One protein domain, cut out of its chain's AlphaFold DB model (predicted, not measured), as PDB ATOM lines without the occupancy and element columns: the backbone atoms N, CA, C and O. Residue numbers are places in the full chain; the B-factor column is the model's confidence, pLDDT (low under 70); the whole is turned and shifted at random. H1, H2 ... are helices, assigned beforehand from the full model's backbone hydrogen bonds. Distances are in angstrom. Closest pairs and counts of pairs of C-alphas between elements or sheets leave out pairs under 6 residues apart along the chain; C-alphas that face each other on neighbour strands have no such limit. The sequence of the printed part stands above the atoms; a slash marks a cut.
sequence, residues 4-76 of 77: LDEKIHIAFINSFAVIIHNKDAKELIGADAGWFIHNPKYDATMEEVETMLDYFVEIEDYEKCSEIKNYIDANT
ATOM      1  N   LEU A   4      13.945  56.856  16.398       83.81
ATOM      2  CA  LEU A   4      13.926  55.442  16.754       83.81
ATOM      3  C   LEU A   4      13.072  54.644  15.761       83.81
ATOM      4  O   LEU A   4      13.536  53.613  15.273       83.81
ATOM      5  N   ASP A   5      11.895  55.153  15.404       88.31
ATOM      6  CA  ASP A   5      11.007  54.596  14.382       88.31
ATOM      7  C   ASP A   5      11.738  54.447  13.041       88.31
ATOM      8  O   ASP A   5      11.624  53.421  12.372       88.31
ATOM      9  N   GLU A   6      12.541  55.447  12.659       90.00
ATOM     10  CA  GLU A   6      13.323  55.411  11.420       90.00
ATOM     11  C   GLU A   6      14.391  54.307  11.450       90.00
ATOM     12  O   GLU A   6      14.530  53.549  10.490       90.00
ATOM     13  N   LYS A   7      15.107  54.143  12.571       91.19
ATOM     14  CA  LYS A   7      16.099  53.063  12.731       91.19
ATOM     15  C   LYS A   7      15.453  51.684  12.729       91.19
ATOM     16  O   LYS A   7      16.012  50.762  12.139       91.19
ATOM     17  N   ILE A   8      14.288  51.544  13.360       93.00
ATOM     18  CA  ILE A   8      13.507  50.304  13.346       93.00
ATOM     19  C   ILE A   8      13.067  49.990  11.914       93.00
ATOM     20  O   ILE A   8      13.295  48.879  11.441       93.00
ATOM     21  N   HIS A   9      12.530  50.973  11.188       94.88
ATOM     22  CA  HIS A   9      12.154  50.795   9.786       94.88
ATOM     23  C   HIS A   9      13.345  50.350   8.929       94.88
ATOM     24  O   HIS A   9      13.253  49.357   8.207       94.88
ATOM     25  N   ILE A  10      14.495  51.021   9.061       93.50
ATOM     26  CA  ILE A  10      15.735  50.640   8.372       93.50
ATOM     27  C   ILE A  10      16.135  49.200   8.728       93.50
ATOM     28  O   ILE A  10      16.507  48.436   7.836       93.50
ATOM     29  N   ALA A  11      16.001  48.793   9.996       95.06
ATOM     30  CA  ALA A  11      16.314  47.435  10.436       95.06
ATOM     31  C   ALA A  11      15.485  46.366   9.714       95.06
ATOM     32  O   ALA A  11      16.033  45.339   9.290       95.06
ATOM     33  N   PHE A  12      14.187  46.611   9.534       97.25
ATOM     34  CA  PHE A  12      13.297  45.719   8.791       97.25
ATOM     35  C   PHE A  12      13.606  45.712   7.293       97.25
ATOM     36  O   PHE A  12      13.730  44.639   6.706       97.25
ATOM     37  N   ILE A  13      13.818  46.880   6.679       96.00
ATOM     38  CA  ILE A  13      14.148  46.989   5.247       96.00
ATOM     39  C   ILE A  13      15.451  46.260   4.911       96.00
ATOM     40  O   ILE A  13      15.520  45.512   3.934       96.00
ATOM     41  N   ASN A  14      16.481  46.432   5.732       95.19
ATOM     42  CA  ASN A  14      17.754  45.755   5.528       95.19
ATOM     43  C   ASN A  14      17.650  44.249   5.745       95.19
ATOM     44  O   ASN A  14      18.244  43.475   4.996       95.19
ATOM     45  N   SER A  15      16.882  43.820   6.748       96.50
ATOM     46  CA  SER A  15      16.686  42.392   7.004       96.50
ATOM     47  C   SER A  15      15.921  41.724   5.874       96.50
ATOM     48  O   SER A  15      16.320  40.658   5.422       96.50
ATOM     49  N   PHE A  16      14.915  42.399   5.327       97.56
ATOM     50  CA  PHE A  16      14.196  41.951   4.142       97.56
ATOM     51  C   PHE A  16      15.131  41.792   2.939       97.56
ATOM     52  O   PHE A  16      15.142  40.754   2.280       97.56
ATOM     53  N   ALA A  17      15.987  42.784   2.690       95.62
ATOM     54  CA  ALA A  17      16.971  42.730   1.616       95.62
ATOM     55  C   ALA A  17      17.950  41.547   1.747       95.62
ATOM     56  O   ALA A  17      18.283  40.917   0.744       95.62
ATOM     57  N   VAL A  18      18.408  41.240   2.962       95.00
ATOM     58  CA  VAL A  18      19.326  40.118   3.204       95.00
ATOM     59  C   VAL A  18      18.597  38.780   3.109       95.00
ATOM     60  O   VAL A  18      19.037  37.905   2.376       95.00
ATOM     61  N   ILE A  19      17.470  38.624   3.800       96.62
ATOM     62  CA  ILE A  19      16.799  37.326   3.953       96.62
ATOM     63  C   ILE A  19      16.034  36.940   2.682       96.62
ATOM     64  O   ILE A  19      16.158  35.819   2.199       96.62
ATOM     65  N   ILE A  20      15.252  37.867   2.121       97.38
ATOM     66  CA  ILE A  20      14.336  37.580   1.006       97.38
ATOM     67  C   ILE A  20      15.034  37.735  -0.346       97.38
ATOM     68  O   ILE A  20      14.808  36.946  -1.261       97.38
ATOM     69  N   HIS A  21      15.928  38.720  -0.472       95.12
ATOM     70  CA  HIS A  21      16.634  38.999  -1.728       95.12
ATOM     71  C   HIS A  21      18.098  38.550  -1.749       95.12
ATOM     72  O   HIS A  21      18.776  38.777  -2.753       95.12
ATOM     73  N   ASN A  22      18.590  37.917  -0.680       92.69
ATOM     74  CA  ASN A  22      19.953  37.394  -0.586       92.69
ATOM     75  C   ASN A  22      21.044  38.450  -0.872       92.69
ATOM     76  O   ASN A  22      22.050  38.162  -1.525       92.69
ATOM     77  N   LYS A  23      20.828  39.702  -0.440       91.94
ATOM     78  CA  LYS A  23      21.844  40.764  -0.540       91.94
ATOM     79  C   LYS A  23      22.937  40.576   0.513       91.94
ATOM     80  O   LYS A  23      22.654  40.161   1.633       91.94
ATOM     81  N   ASP A  24      24.178  40.950   0.186       90.25
ATOM     82  CA  ASP A  24      25.273  40.930   1.163       90.25
ATOM     83  C   ASP A  24      25.084  42.065   2.181       90.25
ATOM     84  O   ASP A  24      25.098  43.251   1.845       90.25
ATOM     85  N   ALA A  25      24.950  41.705   3.457       89.12
ATOM     86  CA  ALA A  25      24.809  42.664   4.545       89.12
ATOM     87  C   ALA A  25      25.965  43.678   4.612       89.12
ATOM     88  O   ALA A  25      25.761  44.816   5.033       89.12
ATOM     89  N   LYS A  26      27.179  43.317   4.169       85.62
ATOM     90  CA  LYS A  26      28.327  44.240   4.131       85.62
ATOM     91  C   LYS A  26      28.101  45.422   3.197       85.62
ATOM     92  O   LYS A  26      28.613  46.503   3.478       85.62
ATOM     93  N   GLU A  27      27.338  45.234   2.124       81.50
ATOM     94  CA  GLU A  27      26.987  46.304   1.188       81.50
ATOM     95  C   GLU A  27      26.003  47.304   1.814       81.50
ATOM     96  O   GLU A  27      25.988  48.472   1.433       81.50
ATOM     97  N   LEU A  28      25.233  46.875   2.822       76.44
ATOM     98  CA  LEU A  28      24.237  47.691   3.528       76.44
ATOM     99  C   LEU A  28      24.821  48.444   4.741       76.44
ATOM    100  O   LEU A  28      24.294  49.473   5.154       76.44
ATOM    101  N   ILE A  29      25.942  47.971   5.297       72.25
ATOM    102  CA  ILE A  29      26.567  48.518   6.519       72.25
ATOM    103  C   ILE A  29      27.367  49.816   6.261       72.25
ATOM    104  O   ILE A  29      27.649  50.564   7.195       72.25
ATOM    105  N   GLY A  30      27.718  50.132   5.011       62.16
ATOM    106  CA  GLY A  30      28.663  51.206   4.669       62.16
ATOM    107  C   GLY A  30      28.196  52.660   4.856       62.16
ATOM    108  O   GLY A  30      28.971  53.558   4.538       62.16
ATOM    109  N   ALA A  31      26.970  52.919   5.330       55.34
ATOM    110  CA  ALA A  31      26.352  54.252   5.248       55.34
ATOM    111  C   ALA A  31      25.485  54.671   6.461       55.34
ATOM    112  O   ALA A  31      24.486  55.347   6.270       55.34
ATOM    113  N   ASP A  32      25.809  54.264   7.695       55.50
ATOM    114  CA  ASP A  32      24.981  54.495   8.909       55.50
ATOM    115  C   ASP A  32      23.641  53.718   8.951       55.50
ATOM    116  O   ASP A  32      22.886  53.800   9.921       55.50
ATOM    117  N   ALA A  33      23.394  52.863   7.954       61.75
ATOM    118  CA  ALA A  33      22.240  51.968   7.849       61.75
ATOM    119  C   ALA A  33      22.554  50.532   8.317       61.75
ATOM    120  O   ALA A  33      22.012  49.574   7.790       61.75
ATOM    121  N   GLY A  34      23.434  50.342   9.302       78.38
ATOM    122  CA  GLY A  34      23.837  49.014   9.797       78.38
ATOM    123  C   GLY A  34      22.827  48.327  10.727       78.38
ATOM    124  O   GLY A  34      23.228  47.491  11.536       78.38
ATOM    125  N   TRP A  35      21.552  48.707  10.673       90.25
ATOM    126  CA  TRP A  35      20.510  48.162  11.539       90.25
ATOM    127  C   TRP A  35      19.875  46.942  10.885       90.25
ATOM    128  O   TRP A  35      19.568  46.967   9.694       90.25
ATOM    129  N   PHE A  36      19.680  45.887  11.669       94.56
ATOM    130  CA  PHE A  36      19.032  44.643  11.268       94.56
ATOM    131  C   PHE A  36      18.214  44.128  12.452       94.56
ATOM    132  O   PHE A  36      18.628  44.292  13.600       94.56
ATOM    133  N   ILE A  37      17.072  43.503  12.175       95.25
ATOM    134  CA  ILE A  37      16.265  42.813  13.193       95.25
ATOM    135  C   ILE A  37      16.808  41.412  13.518       95.25
ATOM    136  O   ILE A  37      16.377  40.804  14.488       95.25
ATOM    137  N   HIS A  38      17.764  40.932  12.719       94.50
ATOM    138  CA  HIS A  38      18.441  39.647  12.863       94.50
ATOM    139  C   HIS A  38      19.962  39.846  12.888       94.50
ATOM    140  O   HIS A  38      20.469  40.932  12.592       94.50
ATOM    141  N   ASN A  39      20.721  38.797  13.209       92.75
ATOM    142  CA  ASN A  39      22.176  38.820  13.056       92.75
ATOM    143  C   ASN A  39      22.580  38.342  11.648       92.75
ATOM    144  O   ASN A  39      22.584  37.135  11.416       92.75
ATOM    145  N   PRO A  40      23.032  39.226  10.738       91.38
ATOM    146  CA  PRO A  40      23.282  38.872   9.335       91.38
ATOM    147  C   PRO A  40      24.509  37.972   9.108       91.38
ATOM    148  O   PRO A  40      24.872  37.680   7.973       91.38
ATOM    149  N   LYS A  41      25.212  37.565  10.174       89.50
ATOM    150  CA  LYS A  41      26.293  36.566  10.099       89.50
ATOM    151  C   LYS A  41      25.780  35.128  10.129       89.50
ATOM    152  O   LYS A  41      26.574  34.219   9.890       89.50
ATOM    153  N   TYR A  42      24.519  34.934  10.492       92.12
ATOM    154  CA  TYR A  42      23.876  33.637  10.630       92.12
ATOM    155  C   TYR A  42      22.602  33.613   9.794       92.12
ATOM    156  O   TYR A  42      22.065  34.666   9.447       92.12
ATOM    157  N   ASP A  43      22.125  32.410   9.495       91.44
ATOM    158  CA  ASP A  43      20.820  32.245   8.869       91.44
ATOM    159  C   ASP A  43      19.732  32.780   9.805       91.44
ATOM    160  O   ASP A  43      19.784  32.563  11.022       91.44
ATOM    161  N   ALA A  44      18.755  33.480   9.231       94.69
ATOM    162  CA  ALA A  44      17.615  33.972   9.984       94.69
ATOM    163  C   ALA A  44      16.747  32.808  10.475       94.69
ATOM    164  O   ALA A  44      16.491  31.832   9.765       94.69
ATOM    165  N   THR A  45      16.270  32.937  11.703       96.25
ATOM    166  CA  THR A  45      15.263  32.058  12.289       96.25
ATOM    167  C   THR A  45      13.889  32.337  11.684       96.25
ATOM    168  O   THR A  45      13.614  33.442  11.218       96.25
ATOM    169  N   MET A  46      12.989  31.352  11.729       96.06
ATOM    170  CA  MET A  46      11.620  31.564  11.249       96.06
ATOM    171  C   MET A  46      10.882  32.641  12.062       96.06
ATOM    172  O   MET A  46      10.128  33.416  11.492       96.06
ATOM    173  N   GLU A  47      11.168  32.762  13.362       96.56
ATOM    174  CA  GLU A  47      10.604  33.816  14.219       96.56
ATOM    175  C   GLU A  47      11.009  35.224  13.745       96.56
ATOM    176  O   GLU A  47      10.181  36.133  13.712       96.56
ATOM    177  N   GLU A  48      12.259  35.418  13.309       97.25
ATOM    178  CA  GLU A  48      12.716  36.693  12.731       97.25
ATOM    179  C   GLU A  48      12.009  36.996  11.398       97.25
ATOM    180  O   GLU A  48      11.686  38.151  11.114       97.25
ATOM    181  N   VAL A  49      11.719  35.966  10.595       98.00
ATOM    182  CA  VAL A  49      10.969  36.100   9.334       98.00
ATOM    183  C   VAL A  49       9.500  36.449   9.590       98.00
ATOM    184  O   VAL A  49       8.959  37.337   8.934       98.00
ATOM    185  N   GLU A  50       8.860  35.797  10.558       97.88
ATOM    186  CA  GLU A  50       7.479  36.080  10.969       97.88
ATOM    187  C   GLU A  50       7.355  37.485  11.573       97.88
ATOM    188  O   GLU A  50       6.475  38.247  11.181       97.88
ATOM    189  N   THR A  51       8.303  37.888  12.423       98.00
ATOM    190  CA  THR A  51       8.370  39.253  12.977       98.00
ATOM    191  C   THR A  51       8.467  40.301  11.866       98.00
ATOM    192  O   THR A  51       7.852  41.365  11.932       98.00
ATOM    193  N   MET A  52       9.234  40.009  10.813       97.69
ATOM    194  CA  MET A  52       9.342  40.877   9.644       97.69
ATOM    195  C   MET A  52       8.032  40.954   8.852       97.69
ATOM    196  O   MET A  52       7.677  42.035   8.380       97.69
ATOM    197  N   LEU A  53       7.301  39.843   8.718       98.56
ATOM    198  CA  LEU A  53       5.975  39.837   8.099       98.56
ATOM    199  C   LEU A  53       4.999  40.721   8.882       98.56
ATOM    200  O   LEU A  53       4.333  41.558   8.274       98.56
ATOM    201  N   ASP A  54       4.944  40.565  10.204       98.44
ATOM    202  CA  ASP A  54       4.045  41.334  11.073       98.44
ATOM    203  C   ASP A  54       4.287  42.842  10.938       98.44
ATOM    204  O   ASP A  54       3.339  43.613  10.783       98.44
ATOM    205  N   TYR A  55       5.555  43.257  10.886       98.38
ATOM    206  CA  TYR A  55       5.920  44.654  10.665       98.38
ATOM    207  C   TYR A  55       5.400  45.205   9.331       98.38
ATOM    208  O   TYR A  55       4.794  46.277   9.286       98.38
ATOM    209  N   PHE A  56       5.614  44.485   8.224       98.50
ATOM    210  CA  PHE A  56       5.153  44.954   6.914       98.50
ATOM    211  C   PHE A  56       3.628  44.923   6.775       98.50
ATOM    212  O   PHE A  56       3.077  45.732   6.031       98.50
ATOM    213  N   VAL A  57       2.938  44.054   7.521       98.50
ATOM    214  CA  VAL A  57       1.474  44.088   7.643       98.50
ATOM    215  C   VAL A  57       1.020  45.351   8.373       98.50
ATOM    216  O   VAL A  57       0.074  45.990   7.914       98.50
ATOM    217  N   GLU A  58       1.688  45.728   9.468       97.88
ATOM    218  CA  GLU A  58       1.363  46.924  10.260       97.88
ATOM    219  C   GLU A  58       1.466  48.212   9.436       97.88
ATOM    220  O   GLU A  58       0.601  49.081   9.540       97.88
ATOM    221  N   ILE A  59       2.485  48.322   8.578       97.31
ATOM    222  CA  ILE A  59       2.679  49.491   7.705       97.31
ATOM    223  C   ILE A  59       2.012  49.354   6.325       97.31
ATOM    224  O   ILE A  59       2.248  50.185   5.449       97.31
ATOM    225  N   GLU A  60       1.193  48.316   6.130       98.12
ATOM    226  CA  GLU A  60       0.431  48.034   4.903       98.12
ATOM    227  C   GLU A  60       1.289  47.846   3.628       98.12
ATOM    228  O   GLU A  60       0.822  48.039   2.503       98.12
ATOM    229  N   ASP A  61       2.544  47.406   3.773       98.19
ATOM    230  CA  ASP A  61       3.440  47.074   2.656       98.19
ATOM    231  C   ASP A  61       3.192  45.636   2.175       98.19
ATOM    232  O   ASP A  61       3.952  44.689   2.417       98.19
ATOM    233  N   TYR A  62       2.052  45.453   1.513       97.50
ATOM    234  CA  TYR A  62       1.576  44.127   1.124       97.50
ATOM    235  C   TYR A  62       2.408  43.458   0.022       97.50
ATOM    236  O   TYR A  62       2.341  42.235  -0.118       97.50
ATOM    237  N   GLU A  63       3.205  44.218  -0.732       98.31
ATOM    238  CA  GLU A  63       4.152  43.662  -1.706       98.31
ATOM    239  C   GLU A  63       5.211  42.822  -0.981       98.31
ATOM    240  O   GLU A  63       5.319  41.618  -1.229       98.31
ATOM    241  N   LYS A  64       5.873  43.402   0.029       98.31
ATOM    242  CA  LYS A  64       6.852  42.676   0.853       98.31
ATOM    243  C   LYS A  64       6.215  41.534   1.628       98.31
ATOM    244  O   LYS A  64       6.801  40.458   1.720       98.31
ATOM    245  N   CYS A  65       4.990  41.721   2.123       98.69
ATOM    246  CA  CYS A  65       4.247  40.641   2.776       98.69
ATOM    247  C   CYS A  65       4.077  39.422   1.859       98.69
ATOM    248  O   CYS A  65       4.194  38.284   2.314       98.69
ATOM    249  N   SER A  66       3.783  39.645   0.574       98.56
ATOM    250  CA  SER A  66       3.628  38.556  -0.392       98.56
ATOM    251  C   SER A  66       4.943  37.808  -0.603       98.56
ATOM    252  O   SER A  66       4.937  36.582  -0.679       98.56
ATOM    253  N   GLU A  67       6.063  38.522  -0.687       98.62
ATOM    254  CA  GLU A  67       7.382  37.910  -0.866       98.62
ATOM    255  C   GLU A  67       7.814  37.100   0.359       98.62
ATOM    256  O   GLU A  67       8.309  35.982   0.216       98.62
ATOM    257  N   ILE A  68       7.551  37.610   1.565       98.19
ATOM    258  CA  ILE A  68       7.865  36.900   2.812       98.19
ATOM    259  C   ILE A  68       7.044  35.616   2.930       98.19
ATOM    260  O   ILE A  68       7.593  34.571   3.267       98.19
ATOM    261  N   LYS A  69       5.749  35.650   2.594       97.88
ATOM    262  CA  LYS A  69       4.911  34.439   2.591       97.88
ATOM    263  C   LYS A  69       5.427  33.387   1.614       97.88
ATOM    264  O   LYS A  69       5.547  32.227   1.988       97.88
ATOM    265  N   ASN A  70       5.818  33.802   0.408       97.81
ATOM    266  CA  ASN A  70       6.430  32.896  -0.565       97.81
ATOM    267  C   ASN A  70       7.728  32.271  -0.027       97.81
ATOM    268  O   ASN A  70       7.981  31.089  -0.252       97.81
ATOM    269  N   TYR A  71       8.548  33.052   0.686       97.19
ATOM    270  CA  TYR A  71       9.757  32.550   1.336       97.19
ATOM    271  C   TYR A  71       9.435  31.524   2.434       97.19
ATOM    272  O   TYR A  71      10.063  30.467   2.469       97.19
ATOM    273  N   ILE A  72       8.453  31.798   3.300       96.88
ATOM    274  CA  ILE A  72       8.016  30.870   4.357       96.88
ATOM    275  C   ILE A  72       7.540  29.553   3.734       96.88
ATOM    276  O   ILE A  72       8.049  28.486   4.083       96.88
ATOM    277  N   ASP A  73       6.642  29.616   2.752       96.38
ATOM    278  CA  ASP A  73       6.093  28.431   2.084       96.38
ATOM    279  C   ASP A  73       7.196  27.560   1.453       96.38
ATOM    280  O   ASP A  73       7.130  26.331   1.503       96.38
ATOM    281  N   ALA A  74       8.248  28.183   0.911       94.94
ATOM    282  CA  ALA A  74       9.386  27.483   0.319       94.94
ATOM    283  C   ALA A  74      10.328  26.812   1.340       94.94
ATOM    284  O   ALA A  74      11.064  25.901   0.964       94.94
ATOM    285  N   ASN A  75      10.320  27.241   2.607       89.56
ATOM    286  CA  ASN A  75      11.253  26.792   3.653       89.56
ATOM    287  C   ASN A  75      10.595  25.955   4.765       89.56
ATOM    288  O   ASN A  75      11.252  25.611   5.745       89.56
ATOM    289  N   THR A  76       9.313  25.605   4.622       78.44
ATOM    290  CA  THR A  76       8.563  24.796   5.605       78.44
ATOM    291  C   THR A  76       8.300  23.357   5.116       78.44
ATOM    292  O   THR A  76       7.391  22.689   5.612       78.44
TER     293      THR A  76
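Overview. This is residues 4 to 76 of the 77 residues of an uncharacterized protein of Epsilonproteobacteria bacterium (UniProt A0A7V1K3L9). The longest helix, H1, slants across one helix of a hairpin, H3 and H4, while short H2 lies on H1's far side and a long loop, residues 30 to 45, leads back to H3. The 73 printed residues include four named helices, H1 to H4 in order, and no named strand: all helix. The whole is compact, with a radius of gyration of the C-alphas of 11.6 A and spans of 32 by 25 by 18 A.

Arrangement. H1, residues 4 to 19, touches H3, residues 46 to 58, with residues 12 to 16 alone, at a steep tilt of 53 degrees, opposite ways; the closest C-alphas, Phe 12 and Met 52, are 6.3 A apart. H3 touches H4, residues 62 to 75, as a helical hairpin at a shallow tilt of 18 degrees, opposite ways; the closest C-alphas, Leu 53 and Cys 65, are 5.7 A apart. H1 and H4 are near each other. H1 and H2, residues 25 to 29, only just touch, with 3 pairs of C-alphas within 8 A, closest at Val 18 and Ala 25, 6.2 A; H2 is apart from H3 and H4. In the four helices every O i to N i+4 pair is within hydrogen-bond range.

Along the chain. H1 runs 22.4 A from C-alpha 4 at (13.926, 55.442, 16.754), H2 6.4 A, H3 18.5 A, and H4 20.0 A to C-alpha 75 at (11.253, 26.792, 3.653).

Size, cuts and confidence. The farthest C-alphas, Ala 31 and Thr 76, are 34.4 A apart. The printed part has no cut; the link H2 to H3 is long. In this model residues 30 to 33 have pLDDT under 70.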